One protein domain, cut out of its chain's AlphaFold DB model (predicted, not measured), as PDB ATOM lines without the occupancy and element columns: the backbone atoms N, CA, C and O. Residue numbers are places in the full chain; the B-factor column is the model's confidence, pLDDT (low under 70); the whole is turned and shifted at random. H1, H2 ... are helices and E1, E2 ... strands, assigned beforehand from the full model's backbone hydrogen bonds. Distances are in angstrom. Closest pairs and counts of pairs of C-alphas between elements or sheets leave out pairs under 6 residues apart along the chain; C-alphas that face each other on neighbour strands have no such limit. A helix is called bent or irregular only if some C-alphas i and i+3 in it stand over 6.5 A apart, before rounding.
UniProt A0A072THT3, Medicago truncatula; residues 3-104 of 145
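What this domain is: This is residues 3 to 104 of the 145 residues of a protein of Medicago truncatula (UniProt A0A072THT3). A small mixed sheet of four short strands stands beside two long helices, H1 and H2, which lie side by side and come near the sheet with their later residues. The short helix H3 sits by the beginning of E3, and the long links, residues 6 to 17 and 53 to 71, reach to opposite ends of the longest axis. The printed part has 102 residues, with three named helices and four named strands in the order E1 E2 H1 E3 H2 E4 H3; the class is mixed, helices and strands. Across the sheet the order is E1 E2 E3 E4. The whole is compact, with a radius of gyration of the C-alphas of 14.4 A, and spans 50 by 23 by 23 A.

Where its parts are: E1, residues 3 to 5, begins at C-alpha 3 at (146.189, 203.563, 175.094). E2, residues 18 to 23, is 16.3 A long. H1, residues 28 to 44, begins at C-alpha 28 at (155.243, 218.945, 173.125) and is 25.4 A long; it is irregular, with C-alphas 29 and 32 7.5 A apart. E3 is residues 49 to 52, 10.1 A long. H2, residues 72 to 85, is 19.8 A long. E4 is residues 94 to 96, and H3, residues 98 to 103, ends at C-alpha 103 at (154.463, 186.164, 161.936).

How they stand to each other: E1 and E2 form a hairpin, antiparallel at 165 degrees, with N 21 and O 4 at 2.8 A, within hydrogen-bond range. E2 and E3 are parallel at 25 degrees, with N 22 and O 52 at 2.8 A. E2, H1 and E3 make a strand-helix-strand unit, two parallel neighbour strands with a helix between them, and its crossover is right-handed. E3 and E4 are antiparallel at 170 degrees, with N 51 and O 95 at 2.8 A. E1 and E4 are the edge strands. H1 is on the sheet but only grazes it, with residues 34 to 42. H2 touches H1 at a shallow tilt of 13 degrees, the same way; their closest C-alphas, of Arg 39 and Ser 85, are 5.0 A apart. H2 only grazes the sheet with residues 82 to 85, and H3 with residues 98 to 101. The closest C-alphas of E3 and H3, of Trp 49 and Trp 100, are 5.7 A apart. H3 is apart from H1 and H2. In H2 and H3 every O i to N i+4 pair is within hydrogen-bond range; in H1, 11 of 13 are.

The domain as a whole: The two C-alphas farthest apart, of Glu 13 and Arg 67, are 50.1 A apart. The printed part has no cut. The links E1 to E2, of 12 residues, and E3 to H2, of 19 residues, are long. The mean pLDDT of the printed part is 79.4; residues 3 to 15, 65, 67 and 92 are under 70.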
ATOM      1  N   LEU A   3     145.657 204.873 175.439       64.44
ATOM      2  CA  LEU A   3     146.189 203.563 175.094       64.44
ATOM      3  C   LEU A   3     145.042 202.577 175.178       64.44
ATOM      4  O   LEU A   3     144.417 202.449 176.230       64.44
ATOM      5  N   GLN A   4     144.811 201.863 174.086       58.59
ATOM      6  CA  GLN A   4     143.869 200.760 174.070       58.59
ATOM      7  C   GLN A   4     144.587 199.512 173.569       58.59
ATOM      8  O   GLN A   4     144.829 199.343 172.377       58.59
ATOM      9  N   THR A   5     144.976 198.647 174.503       58.75
ATOM     10  CA  THR A   5     145.529 197.329 174.184       58.75
ATOM     11  C   THR A   5     144.381 196.340 174.080       58.75
ATOM     12  O   THR A   5     143.586 196.212 175.012       58.75
ATOM     13  N   TYR A   6     144.288 195.635 172.955       58.19
ATOM     14  CA  TYR A   6     143.259 194.617 172.766       58.19
ATOM     15  C   TYR A   6     143.857 193.246 173.087       58.19
ATOM     16  O   TYR A   6     144.815 192.808 172.454       58.19
ATOM     17  N   SER A   7     143.298 192.557 174.080       53.34
ATOM     18  CA  SER A   7     143.633 191.160 174.358       53.34
ATOM     19  C   SER A   7     142.981 190.265 173.303       53.34
ATOM     20  O   SER A   7     141.757 190.258 173.182       53.34
ATOM     21  N   GLN A   8     143.780 189.519 172.540       55.91
ATOM     22  CA  GLN A   8     143.284 188.560 171.550       55.91
ATOM     23  C   GLN A   8     143.353 187.123 172.096       55.91
ATOM     24  O   GLN A   8     144.266 186.772 172.843       55.91
ATOM     25  N   HIS A   9     142.392 186.291 171.685       48.66
ATOM     26  CA  HIS A   9     142.477 184.830 171.781       48.66
ATOM     27  C   HIS A   9     143.556 184.299 170.810       48.66
ATOM     28  O   HIS A   9     143.879 184.995 169.845       48.66
ATOM     29  N   PRO A  10     144.148 183.111 171.056       49.69
ATOM     30  CA  PRO A  10     145.224 182.572 170.225       49.69
ATOM     31  C   PRO A  10     144.878 182.607 168.728       49.69
ATOM     32  O   PRO A  10     143.824 182.128 168.309       49.69
ATOM     33  N   TYR A  11     145.762 183.229 167.944       53.09
ATOM     34  CA  TYR A  11     145.688 183.299 166.488       53.09
ATOM     35  C   TYR A  11     146.164 181.962 165.928       53.09
ATOM     36  O   TYR A  11     147.334 181.645 166.120       53.09
ATOM     37  N   ASP A  12     145.249 181.208 165.307       54.91
ATOM     38  CA  ASP A  12     145.484 179.917 164.642       54.91
ATOM     39  C   ASP A  12     146.662 179.091 165.222       54.91
ATOM     40  O   ASP A  12     146.846 179.023 166.436       54.91
ATOM     41  N   GLU A  13     147.433 178.392 164.394       51.62
ATOM     42  CA  GLU A  13     148.592 177.603 164.822       51.62
ATOM     43  C   GLU A  13     149.827 178.485 165.118       51.62
ATOM     44  O   GLU A  13     150.820 177.991 165.655       51.62
ATOM     45  N   LYS A  14     149.793 179.786 164.774       54.62
ATOM     46  CA  LYS A  14     150.950 180.702 164.845       54.62
ATOM     47  C   LYS A  14     151.079 181.527 166.134       54.62
ATOM     48  O   LYS A  14     152.134 182.120 166.357       54.62
ATOM     49  N   GLY A  15     150.068 181.541 167.003       60.78
ATOM     50  CA  GLY A  15     150.147 182.110 168.355       60.78
ATOM     51  C   GLY A  15     149.663 183.560 168.502       60.78
ATOM     52  O   GLY A  15     149.603 184.338 167.556       60.78
ATOM     53  N   SER A  16     149.275 183.934 169.726       71.81
ATOM     54  CA  SER A  16     148.680 185.240 170.071       71.81
ATOM     55  C   SER A  16     149.640 186.424 169.893       71.81
ATOM     56  O   SER A  16     150.800 186.325 170.290       71.81
ATOM     57  N   TRP A  17     149.127 187.574 169.435       76.50
ATOM     58  CA  TRP A  17     149.853 188.853 169.384       76.50
ATOM     59  C   TRP A  17     149.108 189.987 170.100       76.50
ATOM     60  O   TRP A  17     147.919 189.873 170.398       76.50
ATOM     61  N   GLN A  18     149.827 191.073 170.398       80.38
ATOM     62  CA  GLN A  18     149.351 192.203 171.203       80.38
ATOM     63  C   GLN A  18     149.197 193.487 170.362       80.38
ATOM     64  O   GLN A  18     150.157 194.255 170.230       80.38
ATOM     65  N   PRO A  19     148.006 193.749 169.794       76.81
ATOM     66  CA  PRO A  19     147.678 195.044 169.199       76.81
ATOM     67  C   PRO A  19     147.529 196.136 170.261       76.81
ATOM     68  O   PRO A  19     146.769 195.983 171.221       76.81
ATOM     69  N   THR A  20     148.190 197.276 170.050       79.00
ATOM     70  CA  THR A  20     148.016 198.477 170.878       79.00
ATOM     71  C   THR A  20     147.666 199.688 170.025       79.00
ATOM     72  O   THR A  20     148.471 200.151 169.222       79.00
ATOM     73  N   GLY A  21     146.477 200.235 170.252       77.69
ATOM     74  CA  GLY A  21     146.099 201.544 169.753       77.69
ATOM     75  C   GLY A  21     146.787 202.655 170.540       77.69
ATOM     76  O   GLY A  21     146.703 202.681 171.773       77.69
ATOM     77  N   TYR A  22     147.466 203.562 169.842       80.25
ATOM     78  CA  TYR A  22     148.209 204.676 170.420       80.25
ATOM     79  C   TYR A  22     147.718 206.010 169.863       80.25
ATOM     80  O   TYR A  22     147.730 206.236 168.656       80.25
ATOM     81  N   TYR A  23     147.344 206.919 170.764       79.69
ATOM     82  CA  TYR A  23     147.093 208.316 170.420       79.69
ATOM     83  C   TYR A  23     148.055 209.225 171.183       79.69
ATOM     84  O   TYR A  23     147.983 209.348 172.415       79.69
ATOM     85  N   GLY A  24     148.979 209.848 170.454       79.06
ATOM     86  CA  GLY A  24     150.039 210.692 170.992       79.06
ATOM     87  C   GLY A  24     149.527 211.916 171.748       79.06
ATOM     88  O   GLY A  24     148.387 212.354 171.620       79.06
ATOM     89  N   TYR A  25     150.369 212.500 172.603       78.19
ATOM     90  CA  TYR A  25     150.013 213.764 173.253       78.19
ATOM     91  C   TYR A  25     150.085 214.914 172.245       78.19
ATOM     92  O   TYR A  25     151.118 215.052 171.608       78.19
ATOM     93  N   PRO A  26     149.110 215.834 172.168       74.12
ATOM     94  CA  PRO A  26     149.275 217.054 171.369       74.12
ATOM     95  C   PRO A  26     150.331 218.004 171.975       74.12
ATOM     96  O   PRO A  26     150.980 218.784 171.276       74.12
ATOM     97  N   ASN A  27     150.553 217.924 173.294       80.62
ATOM     98  CA  ASN A  27     151.481 218.787 174.023       80.62
ATOM     99  C   ASN A  27     152.945 218.314 173.905       80.62
ATOM    100  O   ASN A  27     153.313 217.242 174.392       80.62
ATOM    101  N   ARG A  28     153.804 219.185 173.356       78.56
ATOM    102  CA  ARG A  28     155.243 218.945 173.125       78.56
ATOM    103  C   ARG A  28     156.043 218.616 174.390       78.56
ATOM    104  O   ARG A  28     157.015 217.872 174.310       78.56
ATOM    105  N   SER A  29     155.646 219.135 175.553       83.38
ATOM    106  CA  SER A  29     156.357 218.887 176.823       83.38
ATOM    107  C   SER A  29     156.346 217.412 177.243       83.38
ATOM    108  O   SER A  29     157.211 216.980 177.999       83.38
ATOM    109  N   ARG A  30     155.406 216.613 176.716       85.00
ATOM    110  CA  ARG A  30     155.224 215.199 177.078       85.00
ATOM    111  C   ARG A  30     155.871 214.220 176.098       85.00
ATOM    112  O   ARG A  30     155.697 213.014 176.247       85.00
ATOM    113  N   ARG A  31     156.624 214.721 175.113       88.56
ATOM    114  CA  ARG A  31     157.195 213.912 174.026       88.56
ATOM    115  C   ARG A  31     158.230 212.907 174.504       88.56
ATOM    116  O   ARG A  31     158.130 211.740 174.165       88.56
ATOM    117  N   ARG A  32     159.142 213.323 175.386       90.50
ATOM    118  CA  ARG A  32     160.129 212.406 175.982       90.50
ATOM    119  C   ARG A  32     159.459 211.243 176.714       90.50
ATOM    120  O   ARG A  32     159.780 210.100 176.439       90.50
ATOM    121  N   ALA A  33     158.456 211.533 177.545       88.00
ATOM    122  CA  ALA A  33     157.702 210.501 178.257       88.00
ATOM    123  C   ALA A  33     156.958 209.542 177.309       88.00
ATOM    124  O   ALA A  33     156.902 208.345 177.573       88.00
ATOM    125  N   ALA A  34     156.408 210.052 176.203       87.69
ATOM    126  CA  ALA A  34     155.814 209.221 175.158       87.69
ATOM    127  C   ALA A  34     156.850 208.295 174.495       87.69
ATOM    128  O   ALA A  34     156.606 207.103 174.343       87.69
ATOM    129  N   TRP A  35     158.025 208.814 174.149       91.69
ATOM    130  CA  TRP A  35     159.101 208.025 173.546       91.69
ATOM    131  C   TRP A  35     159.660 206.967 174.499       91.69
ATOM    132  O   TRP A  35     159.873 205.826 174.103       91.69
ATOM    133  N   ASP A  36     159.840 207.316 175.772       91.19
ATOM    134  CA  ASP A  36     160.293 206.375 176.798       91.19
ATOM    135  C   ASP A  36     159.267 205.266 177.043       91.19
ATOM    136  O   ASP A  36     159.646 204.141 177.364       91.19
ATOM    137  N   PHE A  37     157.978 205.555 176.862       86.69
ATOM    138  CA  PHE A  37     156.936 204.538 176.894       86.69
ATOM    139  C   PHE A  37     157.074 203.538 175.734       86.69
ATOM    140  O   PHE A  37     157.020 202.335 175.983       86.69
ATOM    141  N   LEU A  38     157.317 204.004 174.500       88.12
ATOM    142  CA  LEU A  38     157.545 203.119 173.344       88.12
ATOM    143  C   LEU A  38     158.744 202.188 173.580       88.12
ATOM    144  O   LEU A  38     158.631 200.975 173.392       88.12
ATOM    145  N   ARG A  39     159.847 202.739 174.104       91.06
ATOM    146  CA  ARG A  39     161.039 201.962 174.479       91.06
ATOM    147  C   ARG A  39     160.723 200.910 175.530       91.06
ATOM    148  O   ARG A  39     161.109 199.756 175.390       91.06
ATOM    149  N   GLN A  40     160.007 201.297 176.584       88.12
ATOM    150  CA  GLN A  40     159.635 200.376 177.655       88.12
ATOM    151  C   GLN A  40     158.722 199.256 177.159       88.12
ATOM    152  O   GLN A  40     158.896 198.118 177.591       88.12
ATOM    153  N   LEU A  41     157.770 199.550 176.268       81.31
ATOM    154  CA  LEU A  41     156.901 198.525 175.694       81.31
ATOM    155  C   LEU A  41     157.723 197.500 174.903       81.31
ATOM    156  O   LEU A  41     157.560 196.298 175.106       81.31
ATOM    157  N   SER A  42     158.647 197.988 174.073       86.12
ATOM    158  CA  SER A  42     159.544 197.145 173.284       86.12
ATOM    159  C   SER A  42     160.431 196.262 174.163       86.12
ATOM    160  O   SER A  42     160.467 195.047 173.992       86.12
ATOM    161  N   GLN A  43     161.073 196.846 175.177       85.81
ATOM    162  CA  GLN A  43     162.005 196.134 176.056       85.81
ATOM    163  C   GLN A  43     161.331 195.105 176.970       85.81
ATOM    164  O   GLN A  43     161.968 194.137 177.380       85.81
ATOM    165  N   ARG A  44     160.063 195.315 177.338       82.19
ATOM    166  CA  ARG A  44     159.350 194.443 178.286       82.19
ATOM    167  C   ARG A  44     158.616 193.286 177.621       82.19
ATOM    168  O   ARG A  44     158.223 192.360 178.328       82.19
ATOM    169  N   SER A  45     158.395 193.333 176.307       77.38
ATOM    170  CA  SER A  45     157.592 192.330 175.611       77.38
ATOM    171  C   SER A  45     158.429 191.504 174.641       77.38
ATOM    172  O   SER A  45     158.817 191.962 173.571       77.38
ATOM    173  N   SER A  46     158.642 190.237 175.000       80.81
ATOM    174  CA  SER A  46     159.155 189.202 174.095       80.81
ATOM    175  C   SER A  46     158.073 188.623 173.172       80.81
ATOM    176  O   SER A  46     158.373 187.785 172.327       80.81
ATOM    177  N   HIS A  47     156.813 189.027 173.350       82.69
ATOM    178  CA  HIS A  47     155.681 188.555 172.557       82.69
ATOM    179  C   HIS A  47     155.558 189.377 171.267       82.69
ATOM    180  O   HIS A  47     156.007 190.526 171.226       82.69
ATOM    181  N   PRO A  48     154.941 188.841 170.202       83.12
ATOM    182  CA  PRO A  48     154.649 189.632 169.012       83.12
ATOM    183  C   PRO A  48     153.705 190.785 169.367       83.12
ATOM    184  O   PRO A  48     152.590 190.567 169.847       83.12
ATOM    185  N   TRP A  49     154.141 192.019 169.125       86.25
ATOM    186  CA  TRP A  49     153.353 193.222 169.377       86.25
ATOM    187  C   TRP A  49     153.423 194.179 168.193       86.25
ATOM    188  O   TRP A  49     154.404 194.222 167.451       86.25
ATOM    189  N   CYS A  50     152.358 194.956 168.030       86.00
ATOM    190  CA  CYS A  50     152.296 196.017 167.039       86.00
ATOM    191  C   CYS A  50     151.446 197.164 167.594       86.00
ATOM    192  O   CYS A  50     150.316 196.968 168.051       86.00
ATOM    193  N   ILE A  51     152.043 198.353 167.605       85.69
ATOM    194  CA  ILE A  51     151.436 199.619 167.997       85.69
ATOM    195  C   ILE A  51     151.036 200.364 166.731       85.69
ATOM    196  O   ILE A  51     151.815 200.433 165.781       85.69
ATOM    197  N   PHE A  52     149.854 200.960 166.733       82.69
ATOM    198  CA  PHE A  52     149.346 201.726 165.603       82.69
ATOM    199  C   PHE A  52     148.491 202.903 166.048       82.69
ATOM    200  O   PHE A  52     147.916 202.886 167.138       82.69
ATOM    201  N   GLY A  53     148.402 203.912 165.188       78.12
ATOM    202  CA  GLY A  53     147.617 205.119 165.427       78.12
ATOM    203  C   GLY A  53     148.385 206.402 165.161       78.12
ATOM    204  O   GLY A  53     149.460 206.388 164.576       78.12
ATOM    205  N   ASP A  54     147.824 207.521 165.609       77.75
ATOM    206  CA  ASP A  54     148.417 208.843 165.423       77.75
ATOM    207  C   ASP A  54     149.444 209.142 166.525       77.75
ATOM    208  O   ASP A  54     149.102 209.467 167.672       77.75
ATOM    209  N   PHE A  55     150.732 209.084 166.180       82.75
ATOM    210  CA  PHE A  55     151.802 209.372 167.130       82.75
ATOM    211  C   PHE A  55     151.909 210.865 167.474       82.75
ATOM    212  O   PHE A  55     152.502 211.247 168.493       82.75
ATOM    213  N   ASN A  56     151.296 211.730 166.663       82.56
ATOM    214  CA  ASN A  56     151.467 213.175 166.668       82.56
ATOM    215  C   ASN A  56     152.949 213.600 166.553       82.56
ATOM    216  O   ASN A  56     153.315 214.731 166.899       82.56
ATOM    217  N   ASP A  57     153.819 212.726 166.058       85.75
ATOM    218  CA  ASP A  57     155.249 212.935 165.855       85.75
ATOM    219  C   ASP A  57     155.619 212.624 164.410       85.75
ATOM    220  O   ASP A  57     155.041 211.734 163.813       85.75
ATOM    221  N   ILE A  58     156.544 213.409 163.854       85.31
ATOM    222  CA  ILE A  58     156.998 213.261 162.466       85.31
ATOM    223  C   ILE A  58     158.446 212.785 162.481       85.31
ATOM    224  O   ILE A  58     159.218 213.199 163.355       85.31
ATOM    225  N   MET A  59     158.798 211.942 161.521       85.69
ATOM    226  CA  MET A  59     160.149 211.430 161.308       85.69
ATOM    227  C   MET A  59     160.924 212.262 160.287       85.69
ATOM    228  O   MET A  59     162.154 212.261 160.308       85.69
ATOM    229  N   ASP A  60     160.228 213.031 159.449       84.81
ATOM    230  CA  ASP A  60     160.838 213.944 158.490       84.81
ATOM    231  C   ASP A  60     160.143 215.314 158.491       84.81
ATOM    232  O   ASP A  60     158.935 215.447 158.694       84.81
ATOM    233  N   ALA A  61     160.911 216.382 158.269       84.25
ATOM    234  CA  ALA A  61     160.364 217.736 158.228       84.25
ATOM    235  C   ALA A  61     159.358 217.933 157.077       84.25
ATOM    236  O   ALA A  61     158.432 218.737 157.214       84.25
ATOM    237  N   SER A  62     159.515 217.193 155.974       82.94
ATOM    238  CA  SER A  62     158.630 217.217 154.804       82.94
ATOM    239  C   SER A  62     157.224 216.679 155.086       82.94
ATOM    240  O   SER A  62     156.278 217.058 154.398       82.94
ATOM    241  N   GLU A  63     157.047 215.879 156.140       75.50
ATOM    242  CA  GLU A  63     155.740 215.357 156.563       75.50
ATOM    243  C   GLU A  63     154.850 216.464 157.152       75.50
ATOM    244  O   GLU A  63     153.621 216.348 157.220       75.50
ATOM    245  N   LYS A  64     155.440 217.597 157.564       76.25
ATOM    246  CA  LYS A  64     154.672 218.681 158.167       76.25
ATOM    247  C   LYS A  64     153.799 219.387 157.131       76.25
ATOM    248  O   LYS A  64     154.234 220.245 156.370       76.25
ATOM    249  N   ARG A  65     152.494 219.182 157.261       68.19
ATOM    250  CA  ARG A  65     151.472 220.021 156.624       68.19
ATOM    251  C   ARG A  65     151.263 221.276 157.483       68.19
ATOM    252  O   ARG A  65     150.602 221.225 158.523       68.19
ATOM    253  N   GLY A  66     151.938 222.384 157.168       70.25
ATOM    254  CA  GLY A  66     151.753 223.675 157.853       70.25
ATOM    255  C   GLY A  66     152.978 224.598 157.849       70.25
ATOM    256  O   GLY A  66     154.083 224.180 157.541       70.25
ATOM    257  N   ARG A  67     152.776 225.871 158.222       64.06
ATOM    258  CA  ARG A  67     153.801 226.937 158.133       64.06
ATOM    259  C   ARG A  67     154.873 226.911 159.227       64.06
ATOM    260  O   ARG A  67     155.897 227.567 159.084       64.06
ATOM    261  N   THR A  68     154.630 226.226 160.342       73.00
ATOM    262  CA  THR A  68     155.542 226.245 161.492       73.00
ATOM    263  C   THR A  68     156.474 225.044 161.453       73.00
ATOM    264  O   THR A  68     156.015 223.906 161.587       73.00
ATOM    265  N   ASN A  69     157.776 225.302 161.345       75.19
ATOM    266  CA  ASN A  69     158.794 224.258 161.416       75.19
ATOM    267  C   ASN A  69     158.726 223.531 162.766       75.19
ATOM    268  O   ASN A  69     158.612 224.157 163.830       75.19
ATOM    269  N   ARG A  70     158.804 222.197 162.736       80.19
ATOM    270  CA  ARG A  70     159.069 221.429 163.955       80.19
ATOM    271  C   ARG A  70     160.530 221.610 164.348       80.19
ATOM    272  O   ARG A  70     161.410 221.679 163.500       80.19
ATOM    273  N   SER A  71     160.790 221.687 165.648       86.94
ATOM    274  CA  SER A  71     162.157 221.728 166.163       86.94
ATOM    275  C   SER A  71     162.870 220.403 165.874       86.94
ATOM    276  O   SER A  71     162.306 219.350 166.163       86.94
ATOM    277  N   ASN A  72     164.119 220.445 165.401       88.81
ATOM    278  CA  ASN A  72     164.892 219.245 165.038       88.81
ATOM    279  C   ASN A  72     164.989 218.210 166.167       88.81
ATOM    280  O   ASN A  72     164.985 217.015 165.908       88.81
ATOM    281  N   TRP A  73     165.016 218.646 167.432       90.88
ATOM    282  CA  TRP A  73     165.061 217.720 168.567       90.88
ATOM    283  C   TRP A  73     163.806 216.834 168.680       90.88
ATOM    284  O   TRP A  73     163.903 215.733 169.209       90.88
ATOM    285  N   LEU A  74     162.643 217.297 168.196       89.31
ATOM    286  CA  LEU A  74     161.409 216.503 168.171       89.31
ATOM    287  C   LEU A  74     161.495 215.391 167.130       89.31
ATOM    288  O   LEU A  74     161.146 214.259 167.430       89.31
ATOM    289  N   ILE A  75     161.989 215.732 165.940       89.50
ATOM    290  CA  ILE A  75     162.158 214.796 164.826       89.50
ATOM    291  C   ILE A  75     163.216 213.757 165.204       89.50
ATOM    292  O   ILE A  75     162.919 212.574 165.308       89.50
ATOM    293  N   ASN A  76     164.421 214.214 165.552       91.81
ATOM    294  CA  ASN A  76     165.532 213.337 165.914       91.81
ATOM    295  C   ASN A  76     165.199 212.459 167.128       91.81
ATOM    296  O   ASN A  76     165.550 211.283 167.158       91.81
ATOM    297  N   GLY A  77     164.521 213.021 168.132       91.94
ATOM    298  CA  GLY A  77     164.137 212.282 169.330       91.94
ATOM    299  C   GLY A  77     163.102 211.193 169.055       91.94
ATOM    300  O   GLY A  77     163.219 210.102 169.617       91.94
ATOM    301  N   PHE A  78     162.140 211.455 168.165       90.88
ATOM    302  CA  PHE A  78     161.174 210.448 167.738       90.88
ATOM    303  C   PHE A  78     161.822 209.374 166.859       90.88
ATOM    304  O   PHE A  78     161.656 208.195 167.155       90.88
ATOM    305  N   CYS A  79     162.642 209.755 165.871       90.12
ATOM    306  CA  CYS A  79     163.398 208.803 165.052       90.12
ATOM    307  C   CYS A  79     164.258 207.877 165.917       90.12
ATOM    308  O   CYS A  79     164.253 206.666 165.716       90.12
ATOM    309  N   GLN A  80     164.946 208.423 166.925       92.94
ATOM    310  CA  GLN A  80     165.717 207.608 167.858       92.94
ATOM    311  C   GLN A  80     164.821 206.644 168.636       92.94
ATOM    312  O   GLN A  80     165.140 205.470 168.736       92.94
ATOM    313  N   ALA A  81     163.676 207.104 169.145       92.19
ATOM    314  CA  ALA A  81     162.742 206.239 169.862       92.19
ATOM    315  C   ALA A  81     162.216 205.091 168.989       92.19
ATOM    316  O   ALA A  81     162.108 203.966 169.470       92.19
ATOM    317  N   VAL A  82     161.920 205.366 167.718       90.38
ATOM    318  CA  VAL A  82     161.501 204.362 166.734       90.38
ATOM    319  C   VAL A  82     162.618 203.350 166.482       90.38
ATOM    320  O   VAL A  82     162.366 202.150 166.570       90.38
ATOM    321  N   MET A  83     163.852 203.814 166.258       89.94
ATOM    322  CA  MET A  83     165.020 202.941 166.084       89.94
ATOM    323  C   MET A  83     165.304 202.080 167.321       89.94
ATOM    324  O   MET A  83     165.649 200.911 167.185       89.94
ATOM    325  N   ASP A  84     165.130 202.636 168.521       90.88
ATOM    326  CA  ASP A  84     165.346 201.921 169.784       90.88
ATOM    327  C   ASP A  84     164.271 200.852 170.045       90.88
ATOM    328  O   ASP A  84     164.492 199.940 170.840       90.88
ATOM    329  N   SER A  85     163.084 201.000 169.443       89.00
ATOM    330  CA  SER A  85     161.886 200.259 169.851       89.00
ATOM    331  C   SER A  85     161.353 199.292 168.798       89.00
ATOM    332  O   SER A  85     160.693 198.331 169.186       89.00
ATOM    333  N   GLY A  86     161.572 199.534 167.505       84.50
ATOM    334  CA  GLY A  86     160.884 198.800 166.442       84.50
ATOM    335  C   GLY A  86     161.770 198.279 165.319       84.50
ATOM    336  O   GLY A  86     162.987 198.164 165.446       84.50
ATOM    337  N   THR A  87     161.130 197.923 164.206       80.38
ATOM    338  CA  THR A  87     161.799 197.402 163.008       80.38
ATOM    339  C   THR A  87     162.120 198.507 161.990       80.38
ATOM    340  O   THR A  87     161.541 199.595 162.041       80.38
ATOM    341  N   PRO A  88     162.965 198.232 160.974       75.94
ATOM    342  CA  PRO A  88     163.193 199.156 159.856       75.94
ATOM    343  C   PRO A  88     161.943 199.489 159.021       75.94
ATOM    344  O   PRO A  88     162.005 200.358 158.158       75.94
ATOM    345  N   ARG A  89     160.816 198.787 159.232       72.75
ATOM    346  CA  ARG A  89     159.525 199.049 158.571       72.75
ATOM    347  C   ARG A  89     158.600 199.945 159.395       72.75
ATOM    348  O   ARG A  89     157.411 200.036 159.065       72.75
ATOM    349  N   ALA A  90     159.103 200.530 160.479       77.56
ATOM    350  CA  ALA A  90     158.352 201.513 161.232       77.56
ATOM    351  C   ALA A  90     157.949 202.670 160.310       77.56
ATOM    352  O   ALA A  90     158.740 203.158 159.504       77.56
ATOM    353  N   VAL A  91     156.690 203.068 160.415       75.69
ATOM    354  CA  VAL A  91     156.116 204.213 159.705       75.69
ATOM    355  C   VAL A  91     155.441 205.113 160.731       75.69
ATOM    356  O   VAL A  91     155.238 204.691 161.869       75.69
ATOM    357  N   GLU A  92     155.074 206.335 160.340       68.44
ATOM    358  CA  GLU A  92     154.461 207.317 161.250       68.44
ATOM    359  C   GLU A  92     153.297 206.727 162.045       68.44
ATOM    360  O   GLU A  92     153.142 207.059 163.206       68.44
ATOM    361  N   GLU A  93     152.524 205.823 161.444       74.19
ATOM    362  CA  GLU A  93     151.280 205.303 162.008       74.19
ATOM    363  C   GLU A  93     151.414 203.872 162.566       74.19
ATOM    364  O   GLU A  93     150.427 203.302 163.040       74.19
ATOM    365  N   ARG A  94     152.613 203.261 162.516       84.69
ATOM    366  CA  ARG A  94     152.843 201.877 162.967       84.69
ATOM    367  C   ARG A  94     154.272 201.612 163.441       84.69
ATOM    368  O   ARG A  94     155.237 201.832 162.710       84.69
ATOM    369  N   LEU A  95     154.373 200.975 164.606       87.69
ATOM    370  CA  LEU A  95     155.605 200.467 165.201       87.69
ATOM    371  C   LEU A  95     155.413 199.000 165.613       87.69
ATOM    372  O   LEU A  95     154.441 198.676 166.286       87.69
ATOM    373  N   ASP A  96     156.332 198.113 165.243       88.62
ATOM    374  CA  ASP A  96     156.253 196.670 165.517       88.62
ATOM    375  C   ASP A  96     157.620 196.095 165.919       88.62
ATOM    376  O   ASP A  96     158.642 196.762 165.742       88.62
ATOM    377  N   ASN A  97     157.644 194.876 166.479       88.94
ATOM    378  CA  ASN A  97     158.879 194.125 166.737       88.94
ATOM    379  C   ASN A  97     159.143 193.027 165.695       88.94
ATOM    380  O   ASN A  97     158.257 192.622 164.940       88.94
ATOM    381  N   ASN A  98     160.368 192.489 165.705       87.00
ATOM    382  CA  ASN A  98     160.782 191.423 164.784       87.00
ATOM    383  C   ASN A  98     159.907 190.163 164.905       87.00
ATOM    384  O   ASN A  98     159.570 189.565 163.893       87.00
ATOM    385  N   VAL A  99     159.459 189.808 166.116       86.12
ATOM    386  CA  VAL A  99     158.593 188.632 166.330       86.12
ATOM    387  C   VAL A  99     157.246 188.801 165.621       86.12
ATOM    388  O   VAL A  99     156.755 187.871 164.989       86.12
ATOM    389  N   TRP A 100     156.644 189.991 165.682       84.44
ATOM    390  CA  TRP A 100     155.413 190.286 164.949       84.44
ATOM    391  C   TRP A 100     155.646 190.306 163.437       84.44
ATOM    392  O   TRP A 100     154.825 189.784 162.680       84.44
ATOM    393  N   PHE A 101     156.775 190.862 162.994       83.38
ATOM    394  CA  PHE A 101     157.158 190.858 161.585       83.38
ATOM    395  C   PHE A 101     157.302 189.437 161.024       83.38
ATOM    396  O   PHE A 101     156.771 189.165 159.948       83.38
ATOM    397  N   ASP A 102     157.945 188.527 161.755       82.25
ATOM    398  CA  ASP A 102     158.135 187.137 161.328       82.25
ATOM    399  C   ASP A 102     156.797 186.392 161.180       82.25
ATOM    400  O   ASP A 102     156.626 185.552 160.291       82.25
ATOM    401  N   LEU A 103     155.810 186.732 162.016       79.62
ATOM    402  CA  LEU A 103     154.463 186.164 161.936       79.62
ATOM    403  C   LEU A 103     153.643 186.750 160.781       79.62
ATOM    404  O   LEU A 103     152.926 186.005 160.103       79.62
ATOM    405  N   PHE A 104     153.768 188.060 160.537       77.75
ATOM    406  CA  PHE A 104     152.961 188.807 159.568       77.75
ATOM    407  C   PHE A 104     153.812 189.631 158.580       77.75
ATOM    408  O   PHE A 104     153.628 190.849 158.452       77.75
TER     409      PHE A 104